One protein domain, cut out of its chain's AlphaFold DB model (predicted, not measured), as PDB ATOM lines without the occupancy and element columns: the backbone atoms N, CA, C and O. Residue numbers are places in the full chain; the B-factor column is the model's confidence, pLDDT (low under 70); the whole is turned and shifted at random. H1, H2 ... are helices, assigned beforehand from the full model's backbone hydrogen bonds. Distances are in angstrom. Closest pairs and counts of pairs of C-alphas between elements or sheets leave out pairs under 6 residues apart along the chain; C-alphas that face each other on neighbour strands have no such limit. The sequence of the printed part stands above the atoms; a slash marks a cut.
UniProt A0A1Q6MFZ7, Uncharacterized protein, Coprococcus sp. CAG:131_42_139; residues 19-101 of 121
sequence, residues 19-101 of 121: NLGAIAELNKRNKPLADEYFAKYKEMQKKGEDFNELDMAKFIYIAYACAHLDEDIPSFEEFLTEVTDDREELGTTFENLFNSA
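What this domain is: This is residues 19 to 101 of the 121 residues of an uncharacterized protein of Coprococcus sp. CAG:131_42_139 (UniProt A0A1Q6MFZ7). Helix H3 makes the core, with H1 and H2 on one side and H4 and H5 on the other, mostly crossed; residues 45 to 50 stick out. The printed part has 83 residues with five named helices, H1 to H5 in chain order, class all helix. It is compact, radius of gyration of the C-alphas 12.7 A, spanning 31 by 30 by 26 A.

Where its parts are: Find C-alpha 20 at (9.692, -48.158, 37.286), where H1, residues 20 to 29, begins. Follow H2, residues 31 to 44; H3, residues 53 to 67, 21.0 A long; H4, residues 76 to 83; and H5, residues 87 to 99, to C-alpha 99 at (6.668, -43.716, 50.887).

How they stand to each other: Start at the hub, H3, which touches the other four. H5 runs the same way at a steep tilt of 49 degrees, closest C-alphas Ile 60 and Phe 94, 6.2 A. H2 forms a hairpin with H3, closest C-alphas Tyr 37 and Ile 62, 6.9 A. In H1 to H5 every O i to N i+4 pair is within hydrogen-bond range.

The domain as a whole: The printed part has no cut and no long link. Residues 44 to 45, 47 to 51, 83 to 84 and 97 to 101 have pLDDT under 70.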
ATOM      1  N   ASN A  19       9.848 -45.068  40.841       70.25
ATOM      2  CA  ASN A  19       8.927 -45.275  39.724       70.25
ATOM      3  C   ASN A  19       9.624 -46.060  38.594       70.25
ATOM      4  O   ASN A  19      10.566 -45.567  37.974       70.25
ATOM      5  N   LEU A  20       9.123 -47.265  38.299       70.12
ATOM      6  CA  LEU A  20       9.692 -48.158  37.286       70.12
ATOM      7  C   LEU A  20       9.751 -47.519  35.890       70.12
ATOM      8  O   LEU A  20      10.667 -47.821  35.132       70.12
ATOM      9  N   GLY A  21       8.815 -46.624  35.559       72.38
ATOM     10  CA  GLY A  21       8.840 -45.881  34.297       72.38
ATOM     11  C   GLY A  21      10.003 -44.892  34.221       72.38
ATOM     12  O   GLY A  21      10.677 -44.818  33.199       72.38
ATOM     13  N   ALA A  22      10.297 -44.195  35.320       76.25
ATOM     14  CA  ALA A  22      11.399 -43.236  35.376       76.25
ATOM     15  C   ALA A  22      12.769 -43.936  35.342       76.25
ATOM     16  O   ALA A  22      13.677 -43.484  34.651       76.25
ATOM     17  N   ILE A  23      12.896 -45.091  36.007       81.00
ATOM     18  CA  ILE A  23      14.106 -45.928  35.931       81.00
ATOM     19  C   ILE A  23      14.281 -46.537  34.532       81.00
ATOM     20  O   ILE A  23      15.405 -46.650  34.048       81.00
ATOM     21  N   ALA A  24      13.192 -46.905  33.851       80.38
ATOM     22  CA  ALA A  24      13.263 -47.404  32.480       80.38
ATOM     23  C   ALA A  24      13.750 -46.330  31.494       80.38
ATOM     24  O   ALA A  24      14.545 -46.641  30.607       80.38
ATOM     25  N   GLU A  25      13.310 -45.080  31.654       82.75
ATOM     26  CA  GLU A  25      13.803 -43.953  30.853       82.75
ATOM     27  C   GLU A  25      15.255 -43.591  31.201       82.75
ATOM     28  O   GLU A  25      16.068 -43.395  30.293       82.75
ATOM     29  N   LEU A  26      15.625 -43.625  32.487       84.94
ATOM     30  CA  LEU A  26      17.015 -43.462  32.920       84.94
ATOM     31  C   LEU A  26      17.921 -44.536  32.303       84.94
ATOM     32  O   LEU A  26      18.976 -44.208  31.783       84.94
ATOM     33  N   ASN A  27      17.495 -45.800  32.245       87.31
ATOM     34  CA  ASN A  27      18.283 -46.882  31.640       87.31
ATOM     35  C   ASN A  27      18.528 -46.696  30.131       87.31
ATOM     36  O   ASN A  27      19.531 -47.176  29.607       87.31
ATOM     37  N   LYS A  28      17.633 -46.000  29.417       87.00
ATOM     38  CA  LYS A  28      17.831 -45.687  27.991       87.00
ATOM     39  C   LYS A  28      18.830 -44.551  27.784       87.00
ATOM     40  O   LYS A  28      19.612 -44.606  26.841       87.00
ATOM     41  N   ARG A  29      18.764 -43.516  28.628       83.81
ATOM     42  CA  ARG A  29      19.516 -42.258  28.465       83.81
ATOM     43  C   ARG A  29      20.856 -42.263  29.199       83.81
ATOM     44  O   ARG A  29      21.852 -41.800  28.662       83.81
ATOM     45  N   ASN A  30      20.885 -42.829  30.400       83.19
ATOM     46  CA  ASN A  30      22.047 -42.927  31.272       83.19
ATOM     47  C   ASN A  30      22.103 -44.318  31.927       83.19
ATOM     48  O   ASN A  30      21.785 -44.526  33.102       83.19
ATOM     49  N   LYS A  31      22.504 -45.298  31.111       85.81
ATOM     50  CA  LYS A  31      22.630 -46.698  31.518       85.81
ATOM     51  C   LYS A  31      23.530 -46.910  32.750       85.81
ATOM     52  O   LYS A  31      23.107 -47.666  33.623       85.81
ATOM     53  N   PRO A  32      24.708 -46.262  32.878       88.06
ATOM     54  CA  PRO A  32      25.549 -46.407  34.067       88.06
ATOM     55  C   PRO A  32      24.817 -46.082  35.375       88.06
ATOM     56  O   PRO A  32      24.891 -46.859  36.325       88.06
ATOM     57  N   LEU A  33      24.047 -44.990  35.405       85.12
ATOM     58  CA  LEU A  33      23.304 -44.581  36.601       85.12
ATOM     59  C   LEU A  33      22.159 -45.548  36.936       85.12
ATOM     60  O   LEU A  33      21.888 -45.843  38.100       85.12
ATOM     61  N   ALA A  34      21.486 -46.073  35.910       85.62
ATOM     62  CA  ALA A  34      20.449 -47.081  36.096       85.62
ATOM     63  C   ALA A  34      21.026 -48.418  36.591       85.62
ATOM     64  O   ALA A  34      20.441 -49.056  37.467       85.62
ATOM     65  N   ASP A  35      22.179 -48.841  36.069       87.31
ATOM     66  CA  ASP A  35      22.869 -50.045  36.538       87.31
ATOM     67  C   ASP A  35      23.309 -49.881  38.008       87.31
ATOM     68  O   ASP A  35      23.161 -50.817  38.801       87.31
ATOM     69  N   GLU A  36      23.744 -48.680  38.405       86.38
ATOM     70  CA  GLU A  36      24.076 -48.339  39.792       86.38
ATOM     71  C   GLU A  36      22.856 -48.426  40.725       86.38
ATOM     72  O   GLU A  36      22.949 -49.021  41.803       86.38
ATOM     73  N   TYR A  37      21.681 -47.957  40.285       85.12
ATOM     74  CA  TYR A  37      20.422 -48.171  41.010       85.12
ATOM     75  C   TYR A  37      20.141 -49.655  41.249       85.12
ATOM     76  O   TYR A  37      19.827 -50.053  42.369       85.12
ATOM     77  N   PHE A  38      20.256 -50.498  40.219       84.12
ATOM     78  CA  PHE A  38      19.978 -51.930  40.363       84.12
ATOM     79  C   PHE A  38      21.015 -52.646  41.230       84.12
ATOM     80  O   PHE A  38      20.660 -53.595  41.935       84.12
ATOM     81  N   ALA A  39      22.276 -52.212  41.197       85.75
ATOM     82  CA  ALA A  39      23.318 -52.710  42.085       85.75
ATOM     83  C   ALA A  39      22.997 -52.368  43.547       85.75
ATOM     84  O   ALA A  39      22.891 -53.275  44.373       85.75
ATOM     85  N   LYS A  40      22.708 -51.095  43.837       79.44
ATOM     86  CA  LYS A  40      22.344 -50.624  45.180       79.44
ATOM     87  C   LYS A  40      21.035 -51.223  45.683       79.44
ATOM     88  O   LYS A  40      20.926 -51.611  46.841       79.44
ATOM     89  N   TYR A  41      20.052 -51.397  44.806       77.38
ATOM     90  CA  TYR A  41      18.801 -52.075  45.136       77.38
ATOM     91  C   TYR A  41      19.012 -53.562  45.462       77.38
ATOM     92  O   TYR A  41      18.331 -54.116  46.322       77.38
ATOM     93  N   LYS A  42      19.972 -54.234  44.815       78.62
ATOM     94  CA  LYS A  42      20.366 -55.600  45.194       78.62
ATOM     95  C   LYS A  42      21.121 -55.636  46.521       78.62
ATOM     96  O   LYS A  42      20.930 -56.587  47.270       78.62
ATOM     97  N   GLU A  43      21.955 -54.637  46.809       75.25
ATOM     98  CA  GLU A  43      22.608 -54.473  48.118       75.25
ATOM     99  C   GLU A  43      21.563 -54.288  49.224       75.25
ATOM    100  O   GLU A  43      21.575 -55.053  50.181       75.25
ATOM    101  N   MET A  44      20.548 -53.438  49.013       67.06
ATOM    102  CA  MET A  44      19.373 -53.315  49.897       67.06
ATOM    103  C   MET A  44      18.668 -54.644  50.193       67.06
ATOM    104  O   MET A  44      18.054 -54.811  51.246       67.06
ATOM    105  N   GLN A  45      18.686 -55.581  49.244       65.75
ATOM    106  CA  GLN A  45      18.043 -56.884  49.405       65.75
ATOM    107  C   GLN A  45      18.909 -57.908  50.149       65.75
ATOM    108  O   GLN A  45      18.444 -59.018  50.417       65.75
ATOM    109  N   LYS A  46      20.163 -57.590  50.482       72.19
ATOM    110  CA  LYS A  46      20.997 -58.461  51.311       72.19
ATOM    111  C   LYS A  46      20.638 -58.231  52.782       72.19
ATOM    112  O   LYS A  46      20.585 -57.113  53.275       72.19
ATOM    113  N   LYS A  47      20.341 -59.315  53.506       50.44
ATOM    114  CA  LYS A  47      20.032 -59.261  54.945       50.44
ATOM    115  C   LYS A  47      21.253 -58.795  55.743       50.44
ATOM    116  O   LYS A  47      22.266 -59.486  55.713       50.44
ATOM    117  N   GLY A  48      21.090 -57.737  56.541       53.44
ATOM    118  CA  GLY A  48      22.004 -57.390  57.637       53.44
ATOM    119  C   GLY A  48      22.841 -56.124  57.455       53.44
ATOM    120  O   GLY A  48      23.618 -55.825  58.354       53.44
ATOM    121  N   GLU A  49      22.691 -55.387  56.353       54.81
ATOM    122  CA  GLU A  49      23.308 -54.065  56.192       54.81
ATOM    123  C   GLU A  49      22.277 -52.971  56.479       54.81
ATOM    124  O   GLU A  49      21.264 -52.851  55.785       54.81
ATOM    125  N   ASP A  50      22.534 -52.196  57.533       58.50
ATOM    126  CA  ASP A  50      21.838 -50.939  57.773       58.50
ATOM    127  C   ASP A  50      22.259 -49.919  56.710       58.50
ATOM    128  O   ASP A  50      23.423 -49.840  56.313       58.50
ATOM    129  N   PHE A  51      21.292 -49.132  56.248       65.62
ATOM    130  CA  PHE A  51      21.531 -48.052  55.303       65.62
ATOM    131  C   PHE A  51      22.189 -46.875  56.010       65.62
ATOM    132  O   PHE A  51      21.606 -46.314  56.937       65.62
ATOM    133  N   ASN A  52      23.378 -46.483  55.559       73.56
ATOM    134  CA  ASN A  52      23.991 -45.231  55.993       73.56
ATOM    135  C   ASN A  52      23.478 -44.050  55.149       73.56
ATOM    136  O   ASN A  52      22.791 -44.213  54.137       73.56
ATOM    137  N   GLU A  53      23.837 -42.841  55.567       73.62
ATOM    138  CA  GLU A  53      23.419 -41.588  54.937       73.62
ATOM    139  C   GLU A  53      23.862 -41.476  53.478       73.62
ATOM    140  O   GLU A  53      23.116 -40.966  52.647       73.62
ATOM    141  N   LEU A  54      25.055 -41.968  53.140       81.19
ATOM    142  CA  LEU A  54      25.577 -41.894  51.776       81.19
ATOM    143  C   LEU A  54      24.788 -42.794  50.833       81.19
ATOM    144  O   LEU A  54      24.499 -42.399  49.703       81.19
ATOM    145  N   ASP A  55      24.392 -43.977  51.297       80.69
ATOM    146  CA  ASP A  55      23.538 -44.853  50.511       80.69
ATOM    147  C   ASP A  55      22.148 -44.219  50.310       80.69
ATOM    148  O   ASP A  55      21.623 -44.249  49.196       80.69
ATOM    149  N   MET A  56      21.576 -43.559  51.328       78.75
ATOM    150  CA  MET A  56      20.325 -42.794  51.178       78.75
ATOM    151  C   MET A  56      20.471 -41.646  50.172       78.75
ATOM    152  O   MET A  56      19.661 -41.531  49.250       78.75
ATOM    153  N   ALA A  57      21.530 -40.839  50.297       83.44
ATOM    154  CA  ALA A  57      21.832 -39.741  49.382       83.44
ATOM    155  C   ALA A  57      21.980 -40.233  47.939       83.44
ATOM    156  O   ALA A  57      21.500 -39.589  47.006       83.44
ATOM    157  N   LYS A  58      22.562 -41.418  47.744       86.69
ATOM    158  CA  LYS A  58      22.703 -42.034  46.425       86.69
ATOM    159  C   LYS A  58      21.358 -42.354  45.778       86.69
ATOM    160  O   LYS A  58      21.174 -42.135  44.582       86.69
ATOM    161  N   PHE A  59      20.392 -42.835  46.553       82.69
ATOM    162  CA  PHE A  59      19.043 -43.068  46.044       82.69
ATOM    163  C   PHE A  59      18.296 -41.771  45.725       82.69
ATOM    164  O   PHE A  59      17.576 -41.726  44.727       82.69
ATOM    165  N   ILE A  60      18.483 -40.720  46.530       83.81
ATOM    166  CA  ILE A  60      17.930 -39.388  46.246       83.81
ATOM    167  C   ILE A  60      18.542 -38.839  44.949       83.81
ATOM    168  O   ILE A  60      17.805 -38.374  44.086       83.81
ATOM    169  N   TYR A  61      19.854 -38.980  44.760       88.00
ATOM    170  CA  TYR A  61      20.556 -38.583  43.537       88.00
ATOM    171  C   TYR A  61      20.014 -39.294  42.290       88.00
ATOM    172  O   TYR A  61      19.718 -38.669  41.275       88.00
ATOM    173  N   ILE A  62      19.800 -40.608  42.369       87.19
ATOM    174  CA  ILE A  62      19.209 -41.372  41.262       87.19
ATOM    175  C   ILE A  62      17.771 -40.908  40.986       87.19
ATOM    176  O   ILE A  62      17.364 -40.799  39.829       87.19
ATOM    177  N   ALA A  63      16.992 -40.605  42.029       83.62
ATOM    178  CA  ALA A  63      15.650 -40.053  41.869       83.62
ATOM    179  C   ALA A  63      15.671 -38.662  41.212       83.62
ATOM    180  O   ALA A  63      14.829 -38.380  40.358       83.62
ATOM    181  N   TYR A  64      16.652 -37.828  41.563       84.81
ATOM    182  CA  TYR A  64      16.903 -36.535  40.935       84.81
ATOM    183  C   TYR A  64      17.232 -36.701  39.445       84.81
ATOM    184  O   TYR A  64      16.577 -36.084  38.607       84.81
ATOM    185  N   ALA A  65      18.148 -37.606  39.096       86.44
ATOM    186  CA  ALA A  65      18.494 -37.915  37.708       86.44
ATOM    187  C   ALA A  65      17.291 -38.431  36.897       86.44
ATOM    188  O   ALA A  65      17.118 -38.097  35.728       86.44
ATOM    189  N   CYS A  66      16.415 -39.219  37.526       82.62
ATOM    190  CA  CYS A  66      15.152 -39.650  36.933       82.62
ATOM    191  C   CYS A  66      14.174 -38.496  36.650       82.62
ATOM    192  O   CYS A  66      13.340 -38.630  35.755       82.62
ATOM    193  N   ALA A  67      14.225 -37.409  37.423       81.19
ATOM    194  CA  ALA A  67      13.366 -36.240  37.240       81.19
ATOM    195  C   ALA A  67      13.929 -35.242  36.212       81.19
ATOM    196  O   ALA A  67      13.148 -34.545  35.571       81.19
ATOM    197  N   HIS A  68      15.249 -35.231  36.012       82.94
ATOM    198  CA  HIS A  68      15.968 -34.275  35.162       82.94
ATOM    199  C   HIS A  68      16.656 -34.975  33.974       82.94
ATOM    200  O   HIS A  68      17.816 -34.740  33.664       82.94
ATOM    201  N   LEU A  69      15.932 -35.870  33.291       77.69
ATOM    202  CA  LEU A  69      16.455 -36.689  32.179       77.69
ATOM    203  C   LEU A  69      16.865 -35.897  30.923       77.69
ATOM    204  O   LEU A  69      17.494 -36.468  30.025       77.69
ATOM    205  N   ASP A  70      16.435 -34.641  30.821       80.94
ATOM    206  CA  ASP A  70      16.704 -33.731  29.702       80.94
ATOM    207  C   ASP A  70      17.710 -32.622  30.079       80.94
ATOM    208  O   ASP A  70      17.989 -31.746  29.260       80.94
ATOM    209  N   GLU A  71      18.261 -32.659  31.295       82.00
ATOM    210  CA  GLU A  71      19.221 -31.678  31.811       82.00
ATOM    211  C   GLU A  71      20.606 -32.308  31.997       82.00
ATOM    212  O   GLU A  71      20.762 -33.533  31.972       82.00
ATOM    213  N   ASP A  72      21.624 -31.460  32.161       83.12
ATOM    214  CA  ASP A  72      22.955 -31.928  32.537       83.12
ATOM    215  C   ASP A  72      22.933 -32.317  34.018       83.12
ATOM    216  O   ASP A  72      22.686 -31.482  34.890       83.12
ATOM    217  N   ILE A  73      23.105 -33.608  34.290       84.88
ATOM    218  CA  ILE A  73      23.017 -34.147  35.646       84.88
ATOM    219  C   ILE A  73      24.376 -33.902  36.318       84.88
ATOM    220  O   ILE A  73      25.377 -34.419  35.813       84.88
ATOM    221  N   PRO A  74      24.431 -33.166  37.446       86.62
ATOM    222  CA  PRO A  74      25.678 -32.928  38.164       86.62
ATOM    223  C   PRO A  74      26.272 -34.249  38.649       86.62
ATOM    224  O   PRO A  74      25.560 -35.237  38.830       86.62
ATOM    225  N   SER A  75      27.579 -34.277  38.894       88.81
ATOM    226  CA  SER A  75      28.213 -35.438  39.521       88.81
ATOM    227  C   SER A  75      27.621 -35.719  40.907       88.81
ATOM    228  O   SER A  75      27.013 -34.855  41.545       88.81
ATOM    229  N   PHE A  76      27.804 -36.945  41.406       86.88
ATOM    230  CA  PHE A  76      27.312 -37.291  42.739       86.88
ATOM    231  C   PHE A  76      27.983 -36.434  43.820       86.88
ATOM    232  O   PHE A  76      27.327 -36.029  44.772       86.88
ATOM    233  N   GLU A  77      29.269 -36.123  43.660       86.81
ATOM    234  CA  GLU A  77      30.017 -35.258  44.567       86.81
ATOM    235  C   GLU A  77      29.467 -33.825  44.580       86.81
ATOM    236  O   GLU A  77      29.267 -33.270  45.657       86.81
ATOM    237  N   GLU A  78      29.170 -33.248  43.411       86.75
ATOM    238  CA  GLU A  78      28.540 -31.922  43.305       86.75
ATOM    239  C   GLU A  78      27.147 -31.925  43.939       86.75
ATOM    240  O   GLU A  78      26.837 -31.074  44.771       86.75
ATOM    241  N   PHE A  79      26.341 -32.947  43.654       87.19
ATOM    242  CA  PHE A  79      25.027 -33.113  44.266       87.19
ATOM    243  C   PHE A  79      25.098 -33.173  45.800       87.19
ATOM    244  O   PHE A  79      24.302 -32.533  46.486       87.19
ATOM    245  N   LEU A  80      26.075 -33.892  46.366       83.62
ATOM    246  CA  LEU A  80      26.265 -33.961  47.817       83.62
ATOM    247  C   LEU A  80      26.608 -32.604  48.441       83.62
ATOM    248  O   LEU A  80      26.238 -32.366  49.589       83.62
ATOM    249  N   THR A  81      27.288 -31.715  47.711       82.12
ATOM    250  CA  THR A  81      27.569 -30.357  48.204       82.12
ATOM    251  C   THR A  81      26.343 -29.444  48.216       82.12
ATOM    252  O   THR A  81      26.341 -28.452  48.941       82.12
ATOM    253  N   GLU A  82      25.300 -29.786  47.457       76.25
ATOM    254  CA  GLU A  82      24.093 -28.967  47.298       76.25
ATOM    255  C   GLU A  82      22.880 -29.474  48.094       76.25
ATOM    256  O   GLU A  82      21.942 -28.712  48.318       76.25
ATOM    257  N   VAL A  83      22.870 -30.745  48.518       69.56
ATOM    258  CA  VAL A  83      21.672 -31.406  49.067       69.56
ATOM    259  C   VAL A  83      21.262 -30.919  50.452       69.56
ATOM    260  O   VAL A  83      20.149 -30.425  50.585       69.56
ATOM    261  N   THR A  84      22.095 -31.128  51.473       69.31
ATOM    262  CA  THR A  84      21.903 -30.683  52.869       69.31
ATOM    263  C   THR A  84      22.990 -31.330  53.738       69.31
ATOM    264  O   THR A  84      23.396 -32.468  53.484       69.31
ATOM    265  N   ASP A  85      23.475 -30.624  54.759       76.31
ATOM    266  CA  ASP A  85      24.314 -31.179  55.829       76.31
ATOM    267  C   ASP A  85      23.481 -31.717  57.014       76.31
ATOM    268  O   ASP A  85      24.034 -32.289  57.960       76.31
ATOM    269  N   ASP A  86      22.149 -31.608  56.939       76.50
ATOM    270  CA  ASP A  86      21.205 -32.120  57.929       76.50
ATOM    271  C   ASP A  86      20.798 -33.581  57.636       76.50
ATOM    272  O   ASP A  86      20.135 -33.917  56.648       76.50
ATOM    273  N   ARG A  87      21.169 -34.479  58.557       72.19
ATOM    274  CA  ARG A  87      20.856 -35.918  58.479       72.19
ATOM    275  C   ARG A  87      19.356 -36.207  58.598       72.19
ATOM    276  O   ARG A  87      18.889 -37.170  57.989       72.19
ATOM    277  N   GLU A  88      18.601 -35.420  59.365       74.69
ATOM    278  CA  GLU A  88      17.151 -35.608  59.510       74.69
ATOM    279  C   GLU A  88      16.415 -35.212  58.228       74.69
ATOM    280  O   GLU A  88      15.493 -35.913  57.793       74.69
ATOM    281  N   GLU A  89      16.848 -34.131  57.579       76.56
ATOM    282  CA  GLU A  89      16.297 -33.686  56.300       76.56
ATOM    283  C   GLU A  89      16.583 -34.700  55.182       76.56
ATOM    284  O   GLU A  89      15.685 -35.041  54.399       76.56
ATOM    285  N   LEU A  90      17.796 -35.263  55.155       75.50
ATOM    286  CA  LEU A  90      18.175 -36.320  54.219       75.50
ATOM    287  C   LEU A  90      17.307 -37.576  54.400       75.50
ATOM    288  O   LEU A  90      16.737 -38.086  53.430       75.50
ATOM    289  N   GLY A  91      17.148 -38.038  55.645       74.25
ATOM    290  CA  GLY A  91      16.291 -39.177  55.979       74.25
ATOM    291  C   GLY A  91      14.829 -38.929  55.598       74.25
ATOM    292  O   GLY A  91      14.202 -39.762  54.942       74.25
ATOM    293  N   THR A  92      14.305 -37.741  55.904       75.12
ATOM    294  CA  THR A  92      12.930 -37.336  55.567       75.12
ATOM    295  C   THR A  92      12.703 -37.273  54.055       75.12
ATOM    296  O   THR A  92      11.645 -37.666  53.552       75.12
ATOM    297  N   THR A  93      13.684 -36.785  53.297       75.06
ATOM    298  CA  THR A  93      13.620 -36.704  51.830       75.06
ATOM    299  C   THR A  93      13.621 -38.093  51.206       75.06
ATOM    300  O   THR A  93      12.772 -38.396  50.360       75.06
ATOM    301  N   PHE A  94      14.511 -38.963  51.681       76.50
ATOM    302  CA  PHE A  94      14.543 -40.367  51.299       76.50
ATOM    303  C   PHE A  94      13.194 -41.044  51.598       76.50
ATOM    304  O   PHE A  94      12.563 -41.603  50.697       76.50
ATOM    305  N   GLU A  95      12.667 -40.909  52.817       73.56
ATOM    306  CA  GLU A  95      11.355 -41.451  53.174       73.56
ATOM    307  C   GLU A  95      10.234 -40.923  52.269       73.56
ATOM    308  O   GLU A  95       9.375 -41.697  51.844       73.56
ATOM    309  N   ASN A  96      10.220 -39.631  51.937       71.50
ATOM    310  CA  ASN A  96       9.187 -39.036  51.086       71.50
ATOM    311  C   ASN A  96       9.196 -39.588  49.656       71.50
ATOM    312  O   ASN A  96       8.124 -39.859  49.103       71.50
ATOM    313  N   LEU A  97      10.379 -39.764  49.061       69.81
ATOM    314  CA  LEU A  97      10.524 -40.324  47.714       69.81
ATOM    315  C   LEU A  97       9.923 -41.726  47.630       69.81
ATOM    316  O   LEU A  97       9.240 -42.078  46.665       69.81
ATOM    317  N   PHE A  98      10.120 -42.498  48.689       66.50
ATOM    318  CA  PHE A  98       9.856 -43.921  48.696       66.50
ATOM    319  C   PHE A  98       8.542 -44.340  49.366       66.50
ATOM    320  O   PHE A  98       8.007 -45.399  49.041       66.50
ATOM    321  N   ASN A  99       7.956 -43.489  50.214       62.97
ATOM    322  CA  ASN A  99       6.668 -43.716  50.887       62.97
ATOM    323  C   ASN A  99       5.501 -42.911  50.292       62.97
ATOM    324  O   ASN A  99       4.389 -42.909  50.835       62.97
ATOM    325  N   SER A 100       5.713 -42.247  49.151       52.12
ATOM    326  CA  SER A 100       4.706 -41.427  48.460       52.12
ATOM    327  C   SER A 100       3.406 -42.179  48.101       52.12
ATOM    328  O   SER A 100       2.362 -41.548  47.910       52.12
ATOM    329  N   ALA A 101       3.402 -43.521  48.120       47.59
ATOM    330  CA  ALA A 101       2.199 -44.346  47.977       47.59
ATOM    331  C   ALA A 101       1.144 -44.123  49.089       47.59
ATOM    332  O   ALA A 101      -0.049 -44.309  48.836       47.59
TER     333      ALA A 101